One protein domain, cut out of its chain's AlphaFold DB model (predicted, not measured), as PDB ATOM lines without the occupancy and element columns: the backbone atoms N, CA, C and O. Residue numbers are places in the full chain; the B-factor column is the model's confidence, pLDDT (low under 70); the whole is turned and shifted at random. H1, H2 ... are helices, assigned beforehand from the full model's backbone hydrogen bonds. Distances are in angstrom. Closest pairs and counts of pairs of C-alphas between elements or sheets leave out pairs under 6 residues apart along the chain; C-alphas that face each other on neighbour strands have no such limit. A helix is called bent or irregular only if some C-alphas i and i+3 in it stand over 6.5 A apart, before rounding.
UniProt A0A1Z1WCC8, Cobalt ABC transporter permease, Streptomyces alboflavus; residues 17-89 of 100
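AT A GLANCE: This is residues 17 to 89 of the 100 residues of the protein "Cobalt ABC transporter permease" of Streptomyces alboflavus (UniProt A0A1Z1WCC8). Three helices are joined in a loose zigzag: H1 runs one way, H2 folds back near it the opposite way, and the longer, bent H3 turns again and reaches past both. Residues 69 to 89, of which 69 to 88 belong to H3, stick out as an arm that adds to the length, and no two helices touch. The printed part has 73 residues, with three named helices in the order H1, H2, H3 and no named strand; the class is all helix. The whole is loose, with a radius of gyration of the C-alphas of 15.3 A, and elongated, spanning 47 by 29 by 21 A.

IN THESE COORDINATES: The printed part begins at Val 17, and residues 17 to 21 come before the first helix. H1 takes residues 22 to 37, from C-alpha 22 at (115.838, 256.064, 297.981), and is 22.9 A long from first to last C-alpha. H2 takes residues 44 to 60, from C-alpha 44 at (108.280, 272.645, 272.990), and is 25.0 A long. H3 takes residues 65 to 88; by its hydrogen bonds it was assigned as one helix, but it is bent, with C-alphas 74 and 77 7.1 A apart. Its arms are H3a, residues 65 to 74, 15.3 A long, and H3b, residues 77 to 88, 14.8 A long, ending with C-alpha 88 at (99.230, 292.838, 285.986). H3b is itself irregular, with C-alphas 83 and 86 6.7 A apart.

HOW THE PARTS SIT: H1 and H2 are near each other, with 5 pairs of C-alphas within 10 A. No pair of their C-alphas is within 8 A, but only just: the closest C-alphas are 8.0 A apart. H2 and H3a are apart, though they follow each other in the chain. H1 is apart from H3a and from H3b, and H2 is apart from H3b. The arms H3a and H3b stand at a steep tilt of 50 degrees. In H1 and H2 every O i to N i+4 pair is within hydrogen-bond range; in H3a 5 of 6 are, and in H3b 6 of 8.

THE WHOLE: The two C-alphas farthest apart are those of Ala 19 and Phe 87, at 46.9 A. The printed part has no cut. The link from H1 to H2 is short, with 6 residues, and the link from H2 to H3 is tight, with 4. Residues 26 to 31 in H1 and residues 40 to 45 also stand free. Without the stretches that stand free, the body has 40 residues and spans 29 by 26 by 14 A. The mean pLDDT of the printed part is 87.3, and no printed residue is under 70.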
ATOM      1  N   VAL A  17     108.963 250.817 291.115       79.75
ATOM      2  CA  VAL A  17     109.424 252.145 291.539       79.75
ATOM      3  C   VAL A  17     109.513 252.251 293.061       79.75
ATOM      4  O   VAL A  17     110.415 252.901 293.575       79.75
ATOM      5  N   HIS A  18     108.623 251.607 293.820       81.38
ATOM      6  CA  HIS A  18     108.706 251.622 295.285       81.38
ATOM      7  C   HIS A  18     109.880 250.782 295.796       81.38
ATOM      8  O   HIS A  18     110.531 251.220 296.743       81.38
ATOM      9  N   ALA A  19     110.198 249.668 295.126       81.88
ATOM     10  CA  ALA A  19     111.300 248.768 295.481       81.88
ATOM     11  C   ALA A  19     112.701 249.371 295.265       81.88
ATOM     12  O   ALA A  19     113.663 248.914 295.879       81.88
ATOM     13  N   LEU A  20     112.830 250.400 294.420       83.88
ATOM     14  CA  LEU A  20     114.112 251.067 294.187       83.88
ATOM     15  C   LEU A  20     114.651 251.753 295.457       83.88
ATOM     16  O   LEU A  20     113.867 252.370 296.196       83.88
ATOM     17  N   PRO A  21     115.981 251.744 295.669       88.62
ATOM     18  CA  PRO A  21     116.603 252.469 296.767       88.62
ATOM     19  C   PRO A  21     116.279 253.976 296.743       88.62
ATOM     20  O   PRO A  21     116.166 254.573 295.666       88.62
ATOM     21  N   PRO A  22     116.162 254.637 297.911       87.56
ATOM     22  CA  PRO A  22     115.838 256.064 297.981       87.56
ATOM     23  C   PRO A  22     116.835 256.976 297.253       87.56
ATOM     24  O   PRO A  22     116.422 257.927 296.592       87.56
ATOM     25  N   HIS A  23     118.136 256.675 297.319       89.69
ATOM     26  CA  HIS A  23     119.186 257.490 296.696       89.69
ATOM     27  C   HIS A  23     119.057 257.548 295.167       89.69
ATOM     28  O   HIS A  23     119.265 258.604 294.570       89.69
ATOM     29  N   THR A  24     118.637 256.451 294.531       91.12
ATOM     30  CA  THR A  24     118.402 256.399 293.082       91.12
ATOM     31  C   THR A  24     117.270 257.339 292.681       91.12
ATOM     32  O   THR A  24     117.380 258.048 291.686       91.12
ATOM     33  N   LYS A  25     116.203 257.401 293.485       90.75
ATOM     34  CA  LYS A  25     115.054 258.285 293.232       90.75
ATOM     35  C   LYS A  25     115.450 259.749 293.351       90.75
ATOM     36  O   LYS A  25     115.106 260.540 292.481       90.75
ATOM     37  N   LEU A  26     116.192 260.099 294.403       93.69
ATOM     38  CA  LEU A  26     116.659 261.469 294.618       93.69
ATOM     39  C   LEU A  26     117.594 261.924 293.498       93.69
ATOM     40  O   LEU A  26     117.409 263.008 292.955       93.69
ATOM     41  N   THR A  27     118.538 261.068 293.107       95.00
ATOM     42  CA  THR A  27     119.462 261.361 292.005       95.00
ATOM     43  C   THR A  27     118.701 261.535 290.691       95.00
ATOM     44  O   THR A  27     118.925 262.510 289.983       95.00
ATOM     45  N   ALA A  28     117.739 260.655 290.397       93.12
ATOM     46  CA  ALA A  28     116.911 260.759 289.197       93.12
ATOM     47  C   ALA A  28     116.098 262.063 289.157       93.12
ATOM     48  O   ALA A  28     116.071 262.729 288.126       93.12
ATOM     49  N   VAL A  29     115.476 262.455 290.275       94.62
ATOM     50  CA  VAL A  29     114.736 263.724 290.375       94.62
ATOM     51  C   VAL A  29     115.671 264.915 290.192       94.62
ATOM     52  O   VAL A  29     115.351 265.820 289.429       94.62
ATOM     53  N   PHE A  30     116.835 264.908 290.842       96.31
ATOM     54  CA  PHE A  30     117.814 265.984 290.713       96.31
ATOM     55  C   PHE A  30     118.286 266.150 289.264       96.31
ATOM     56  O   PHE A  30     118.210 267.247 288.711       96.31
ATOM     57  N   CYS A  31     118.696 265.059 288.615       96.06
ATOM     58  CA  CYS A  31     119.098 265.081 287.210       96.06
ATOM     59  C   CYS A  31     117.959 265.554 286.299       96.06
ATOM     60  O   CYS A  31     118.195 266.353 285.398       96.06
ATOM     61  N   PHE A  32     116.724 265.106 286.547       94.88
ATOM     62  CA  PHE A  32     115.561 265.541 285.777       94.88
ATOM     63  C   PHE A  32     115.332 267.052 285.892       94.88
ATOM     64  O   PHE A  32     115.150 267.715 284.875       94.88
ATOM     65  N   VAL A  33     115.412 267.614 287.102       94.81
ATOM     66  CA  VAL A  33     115.290 269.065 287.316       94.81
ATOM     67  C   VAL A  33     116.372 269.827 286.546       94.81
ATOM     68  O   VAL A  33     116.049 270.783 285.844       94.81
ATOM     69  N   VAL A  34     117.633 269.391 286.621       96.44
ATOM     70  CA  VAL A  34     118.748 270.029 285.894       96.44
ATOM     71  C   VAL A  34     118.513 270.013 284.383       96.44
ATOM     72  O   VAL A  34     118.700 271.036 283.725       96.44
ATOM     73  N   VAL A  35     118.063 268.882 283.836       94.19
ATOM     74  CA  VAL A  35     117.740 268.752 282.409       94.19
ATOM     75  C   VAL A  35     116.615 269.712 282.014       94.19
ATOM     76  O   VAL A  35     116.772 270.466 281.056       94.19
ATOM     77  N   VAL A  36     115.513 269.740 282.770       92.31
ATOM     78  CA  VAL A  36     114.351 270.590 282.464       92.31
ATOM     79  C   VAL A  36     114.712 272.075 282.512       92.31
ATOM     80  O   VAL A  36     114.375 272.805 281.586       92.31
ATOM     81  N   VAL A  37     115.435 272.524 283.542       92.38
ATOM     82  CA  VAL A  37     115.830 273.940 283.683       92.38
ATOM     83  C   VAL A  37     116.823 274.367 282.601       92.38
ATOM     84  O   VAL A  37     116.808 275.516 282.172       92.38
ATOM     85  N   SER A  38     117.660 273.442 282.129       92.12
ATOM     86  CA  SER A  38     118.615 273.711 281.046       92.12
ATOM     87  C   SER A  38     117.972 273.674 279.654       92.12
ATOM     88  O   SER A  38     118.643 273.970 278.666       92.12
ATOM     89  N   THR A  39     116.698 273.282 279.543       89.56
ATOM     90  CA  THR A  39     116.027 273.125 278.249       89.56
ATOM     91  C   THR A  39     115.541 274.479 277.726       89.56
ATOM     92  O   THR A  39     114.777 275.156 278.420       89.56
ATOM     93  N   PRO A  40     115.932 274.883 276.504       86.94
ATOM     94  CA  PRO A  40     115.458 276.124 275.901       86.94
ATOM     95  C   PRO A  40     113.937 276.090 275.697       86.94
ATOM     96  O   PRO A  40     113.373 275.074 275.282       86.94
ATOM     97  N   ARG A  41     113.263 277.215 275.972       82.38
ATOM     98  CA  ARG A  41     111.789 277.326 275.926       82.38
ATOM     99  C   ARG A  41     111.204 277.114 274.528       82.38
ATOM    100  O   ARG A  41     110.033 276.780 274.391       82.38
ATOM    101  N   GLU A  42     112.023 277.281 273.498       86.12
ATOM    102  CA  GLU A  42     111.671 277.101 272.094       86.12
ATOM    103  C   GLU A  42     111.517 275.609 271.735       86.12
ATOM    104  O   GLU A  42     110.820 275.257 270.781       86.12
ATOM    105  N   ALA A  43     112.111 274.705 272.523       86.94
ATOM    106  CA  ALA A  43     112.042 273.261 272.323       86.94
ATOM    107  C   ALA A  43     110.767 272.654 272.937       86.94
ATOM    108  O   ALA A  43     110.823 271.775 273.797       86.94
ATOM    109  N   VAL A  44     109.593 273.087 272.467       85.81
ATOM    110  CA  VAL A  44     108.280 272.645 272.990       85.81
ATOM    111  C   VAL A  44     108.119 271.113 272.955       85.81
ATOM    112  O   VAL A  44     107.511 270.514 273.842       85.81
ATOM    113  N   TRP A  45     108.733 270.452 271.969       87.56
ATOM    114  CA  TRP A  45     108.739 268.992 271.840       87.56
ATOM    115  C   TRP A  45     109.432 268.280 273.015       87.56
ATOM    116  O   TRP A  45     109.017 267.184 273.398       87.56
ATOM    117  N   ALA A  46     110.452 268.898 273.624       87.94
ATOM    118  CA  ALA A  46     111.176 268.319 274.752       87.94
ATOM    119  C   ALA A  46     110.264 268.206 275.982       87.94
ATOM    120  O   ALA A  46     110.268 267.187 276.670       87.94
ATOM    121  N   PHE A  47     109.386 269.191 276.195       86.56
ATOM    122  CA  PHE A  47     108.393 269.149 277.269       86.56
ATOM    123  C   PHE A  47     107.370 268.024 277.079       86.56
ATOM    124  O   PHE A  47     107.000 267.366 278.053       86.56
ATOM    125  N   ALA A  48     106.962 267.736 275.838       90.06
ATOM    126  CA  ALA A  48     106.117 266.576 275.552       90.06
ATOM    127  C   ALA A  48     106.841 265.257 275.883       90.06
ATOM    128  O   ALA A  48     106.251 264.363 276.493       90.06
ATOM    129  N   ALA A  49     108.135 265.151 275.561       92.44
ATOM    130  CA  ALA A  49     108.949 263.993 275.930       92.44
ATOM    131  C   ALA A  49     109.071 263.832 277.459       92.44
ATOM    132  O   ALA A  49     108.927 262.722 277.974       92.44
ATOM    133  N   TYR A  50     109.256 264.927 278.203       91.88
ATOM    134  CA  TYR A  50     109.266 264.907 279.670       91.88
ATOM    135  C   TYR A  50     107.920 264.485 280.259       91.88
ATOM    136  O   TYR A  50     107.889 263.679 281.190       91.88
ATOM    137  N   ALA A  51     106.809 264.962 279.695       89.81
ATOM    138  CA  ALA A  51     105.472 264.547 280.110       89.81
ATOM    139  C   ALA A  51     105.262 263.036 279.910       89.81
ATOM    140  O   ALA A  51     104.769 262.361 280.816       89.81
ATOM    141  N   LEU A  52     105.697 262.483 278.771       93.44
ATOM    142  CA  LEU A  52     105.644 261.041 278.508       93.44
ATOM    143  C   LEU A  52     106.530 260.242 279.470       93.44
ATOM    144  O   LEU A  52     106.095 259.214 279.998       93.44
ATOM    145  N   LEU A  53     107.741 260.727 279.748       92.00
ATOM    146  CA  LEU A  53     108.638 260.111 280.725       92.00
ATOM    147  C   LEU A  53     107.963 260.049 282.101       92.00
ATOM    148  O   LEU A  53     107.854 258.968 282.681       92.00
ATOM    149  N   LEU A  54     107.425 261.165 282.595       91.12
ATOM    150  CA  LEU A  54     106.725 261.205 283.881       91.12
ATOM    151  C   LEU A  54     105.473 260.316 283.894       91.12
ATOM    152  O   LEU A  54     105.240 259.610 284.877       91.12
ATOM    153  N   ALA A  55     104.703 260.286 282.804       89.38
ATOM    154  CA  ALA A  55     103.533 259.421 282.675       89.38
ATOM    155  C   ALA A  55     103.911 257.931 282.748       89.38
ATOM    156  O   ALA A  55     103.254 257.164 283.457       89.38
ATOM    157  N   SER A  56     104.998 257.524 282.087       89.25
ATOM    158  CA  SER A  56     105.488 256.140 282.138       89.25
ATOM    159  C   SER A  56     105.949 255.737 283.544       89.25
ATOM    160  O   SER A  56     105.601 254.654 284.022       89.25
ATOM    161  N   VAL A  57     106.635 256.634 284.262       89.06
ATOM    162  CA  VAL A  57     107.025 256.417 285.664       89.06
ATOM    163  C   VAL A  57     105.793 256.334 286.565       89.06
ATOM    164  O   VAL A  57     105.717 255.439 287.407       89.06
ATOM    165  N   ALA A  58     104.804 257.213 286.384       87.06
ATOM    166  CA  ALA A  58     103.560 257.192 287.154       87.06
ATOM    167  C   ALA A  58     102.761 255.896 286.923       87.06
ATOM    168  O   ALA A  58     102.239 255.313 287.882       87.06
ATOM    169  N   TYR A  59     102.728 255.414 285.677       86.06
ATOM    170  CA  TYR A  59     102.128 254.135 285.303       86.06
ATOM    171  C   TYR A  59     102.864 252.956 285.953       86.06
ATOM    172  O   TYR A  59     102.238 252.140 286.635       86.06
ATOM    173  N   ALA A  60     104.195 252.906 285.842       86.44
ATOM    174  CA  ALA A  60     105.024 251.885 286.488       86.44
ATOM    175  C   ALA A  60     104.889 251.917 288.021       86.44
ATOM    176  O   ALA A  60     104.893 250.876 288.685       86.44
ATOM    177  N   ALA A  61     104.712 253.108 288.595       84.44
ATOM    178  CA  ALA A  61     104.468 253.302 290.015       84.44
ATOM    179  C   ALA A  61     103.031 252.942 290.447       84.44
ATOM    180  O   ALA A  61     102.786 252.856 291.653       84.44
ATOM    181  N   ARG A  62     102.117 252.684 289.496       82.88
ATOM    182  CA  ARG A  62     100.687 252.373 289.701       82.88
ATOM    183  C   ARG A  62      99.964 253.420 290.548       82.88
ATOM    184  O   ARG A  62      99.144 253.094 291.413       82.88
ATOM    185  N   VAL A  63     100.287 254.693 290.330       80.69
ATOM    186  CA  VAL A  63      99.681 255.783 291.094       80.69
ATOM    187  C   VAL A  63      98.378 256.221 290.413       80.69
ATOM    188  O   VAL A  63      98.394 256.526 289.223       80.69
ATOM    189  N   PRO A  64      97.239 256.270 291.126       80.81
ATOM    190  CA  PRO A  64      95.970 256.660 290.538       80.81
ATOM    191  C   PRO A  64      96.000 258.140 290.133       80.81
ATOM    192  O   PRO A  64      96.444 258.980 290.924       80.81
ATOM    193  N   PRO A  65      95.474 258.488 288.947       77.75
ATOM    194  CA  PRO A  65      95.542 259.849 288.408       77.75
ATOM    195  C   PRO A  65      94.825 260.869 289.303       77.75
ATOM    196  O   PRO A  65      95.304 261.985 289.481       77.75
ATOM    197  N   LEU A  66      93.737 260.461 289.967       79.75
ATOM    198  CA  LEU A  66      92.989 261.310 290.900       79.75
ATOM    199  C   LEU A  66      93.829 261.798 292.092       79.75
ATOM    200  O   LEU A  66      93.568 262.872 292.630       79.75
ATOM    201  N   PHE A  67      94.824 261.016 292.526       78.06
ATOM    202  CA  PHE A  67      95.697 261.402 293.636       78.06
ATOM    203  C   PHE A  67      96.667 262.515 293.227       78.06
ATOM    204  O   PHE A  67      96.868 263.460 293.987       78.06
ATOM    205  N   TRP A  68      97.221 262.432 292.015       78.25
ATOM    206  CA  TRP A  68      98.061 263.487 291.448       78.25
ATOM    207  C   TRP A  68      97.266 264.759 291.195       78.25
ATOM    208  O   TRP A  68      97.692 265.830 291.609       78.25
ATOM    209  N   LEU A  69      96.080 264.632 290.595       81.69
ATOM    210  CA  LEU A  69      95.251 265.783 290.249       81.69
ATOM    211  C   LEU A  69      94.878 266.608 291.488       81.69
ATOM    212  O   LEU A  69      94.993 267.828 291.474       81.69
ATOM    213  N   LYS A  70      94.530 265.947 292.601       83.19
ATOM    214  CA  LYS A  70      94.263 266.632 293.877       83.19
ATOM    215  C   LYS A  70      95.477 267.367 294.446       83.19
ATOM    216  O   LYS A  70      95.296 268.353 295.149       83.19
ATOM    217  N   ARG A  71      96.695 266.890 294.184       82.75
ATOM    218  CA  ARG A  71      97.930 267.553 294.630       82.75
ATOM    219  C   ARG A  71      98.300 268.729 293.733       82.75
ATOM    220  O   ARG A  71      98.710 269.754 294.257       82.75
ATOM    221  N   LEU A  72      98.067 268.610 292.426       84.06
ATOM    222  CA  LEU A  72      98.228 269.710 291.469       84.06
ATOM    223  C   LEU A  72      97.273 270.877 291.755       84.06
ATOM    224  O   LEU A  72      97.602 272.015 291.447       84.06
ATOM    225  N   LEU A  73      96.130 270.638 292.418       87.31
ATOM    226  CA  LEU A  73      95.238 271.723 292.856       87.31
ATOM    227  C   LEU A  73      95.933 272.755 293.758       87.31
ATOM    228  O   LEU A  73      95.516 273.907 293.787       87.31
ATOM    229  N   ILE A  74      96.993 272.369 294.474       87.06
ATOM    230  CA  ILE A  74      97.761 273.290 295.326       87.06
ATOM    231  C   ILE A  74      98.548 274.303 294.475       87.06
ATOM    232  O   ILE A  74      98.820 275.407 294.937       87.06
ATOM    233  N   GLU A  75      98.865 273.970 293.221       88.06
ATOM    234  CA  GLU A  75      99.572 274.852 292.283       88.06
ATOM    235  C   GLU A  75      98.628 275.797 291.525       88.06
ATOM    236  O   GLU A  75      99.083 276.762 290.916       88.06
ATOM    237  N   VAL A  76      97.308 275.583 291.597       90.94
ATOM    238  CA  VAL A  76      96.293 276.442 290.961       90.94
ATOM    239  C   VAL A  76      96.491 277.936 291.240       90.94
ATOM    240  O   VAL A  76      96.465 278.687 290.268       90.94
ATOM    241  N   PRO A  77      96.716 278.416 292.483       88.06
ATOM    242  CA  PRO A  77      96.962 279.841 292.714       88.06
ATOM    243  C   PRO A  77      98.197 280.364 291.968       88.06
ATOM    244  O   PRO A  77      98.172 281.483 291.463       88.06
ATOM    245  N   PHE A  78      99.256 279.559 291.847       88.31
ATOM    246  CA  PHE A  78     100.462 279.939 291.112       88.31
ATOM    247  C   PHE A  78     100.197 280.024 289.606       88.31
ATOM    248  O   PHE A  78     100.567 281.009 288.973       88.31
ATOM    249  N   VAL A  79      99.503 279.035 289.037       89.06
ATOM    250  CA  VAL A  79      99.122 279.046 287.615       89.06
ATOM    251  C   VAL A  79      98.171 280.206 287.315       89.06
ATOM    252  O   VAL A  79      98.353 280.903 286.322       89.06
ATOM    253  N   ALA A  80      97.195 280.459 288.188       90.12
ATOM    254  CA  ALA A  80      96.298 281.603 288.067       90.12
ATOM    255  C   ALA A  80      97.082 282.922 288.072       90.12
ATOM    256  O   ALA A  80      96.840 283.777 287.227       90.12
ATOM    257  N   PHE A  81      98.069 283.066 288.958       87.06
ATOM    258  CA  PHE A  81      98.937 284.238 288.973       87.06
ATOM    259  C   PHE A  81      99.784 284.353 287.699       87.06
ATOM    260  O   PHE A  81      99.847 285.428 287.113       87.06
ATOM    261  N   ALA A  82     100.366 283.254 287.212       87.94
ATOM    262  CA  ALA A  82     101.121 283.237 285.960       87.94
ATOM    263  C   ALA A  82     100.270 283.664 284.749       87.94
ATOM    264  O   ALA A  82     100.772 284.345 283.858       87.94
ATOM    265  N   LEU A  83      98.978 283.321 284.737       87.50
ATOM    266  CA  LEU A  83      98.020 283.790 283.729       87.50
ATOM    267  C   LEU A  83      97.661 285.274 283.887       87.50
ATOM    268  O   LEU A  83      97.337 285.923 282.897       87.50
ATOM    269  N   LEU A  84      97.716 285.809 285.109       86.69
ATOM    270  CA  LEU A  84      97.487 287.227 285.397       86.69
ATOM    271  C   LEU A  84      98.717 288.097 285.118       86.69
ATOM    272  O   LEU A  84      98.546 289.276 284.829       86.69
ATOM    273  N   LEU A  85      99.936 287.545 285.163       84.06
ATOM    274  CA  LEU A  85     101.181 288.268 284.870       84.06
ATOM    275  C   LEU A  85     101.132 289.123 283.593       84.06
ATOM    276  O   LEU A  85     101.473 290.293 283.704       84.06
ATOM    277  N   PRO A  86     100.678 288.642 282.419       79.38
ATOM    278  CA  PRO A  86     100.593 289.488 281.224       79.38
ATOM    279  C   PRO A  86      99.624 290.679 281.344       79.38
ATOM    280  O   PRO A  86      99.687 291.583 280.519       79.38
ATOM    281  N   PHE A  87      98.725 290.687 282.335       82.06
ATOM    282  CA  PHE A  87      97.758 291.767 282.573       82.06
ATOM    283  C   PHE A  87      98.138 292.672 283.752       82.06
ATOM    284  O   PHE A  87      97.764 293.839 283.767       82.06
ATOM    285  N   VAL A  88      98.831 292.127 284.758       75.81
ATOM    286  CA  VAL A  88      99.230 292.838 285.986       75.81
ATOM    287  C   VAL A  88     100.633 293.426 285.864       75.81
ATOM    288  O   VAL A  88     100.901 294.490 286.417       75.81
ATOM    289  N   ALA A  89     101.534 292.752 285.151       71.19
ATOM    290  CA  ALA A  89     102.832 293.310 284.821       71.19
ATOM    291  C   ALA A  89     102.673 294.210 283.587       71.19
ATOM    292  O   ALA A  89     102.682 293.737 282.451       71.19
TER     293      ALA A  89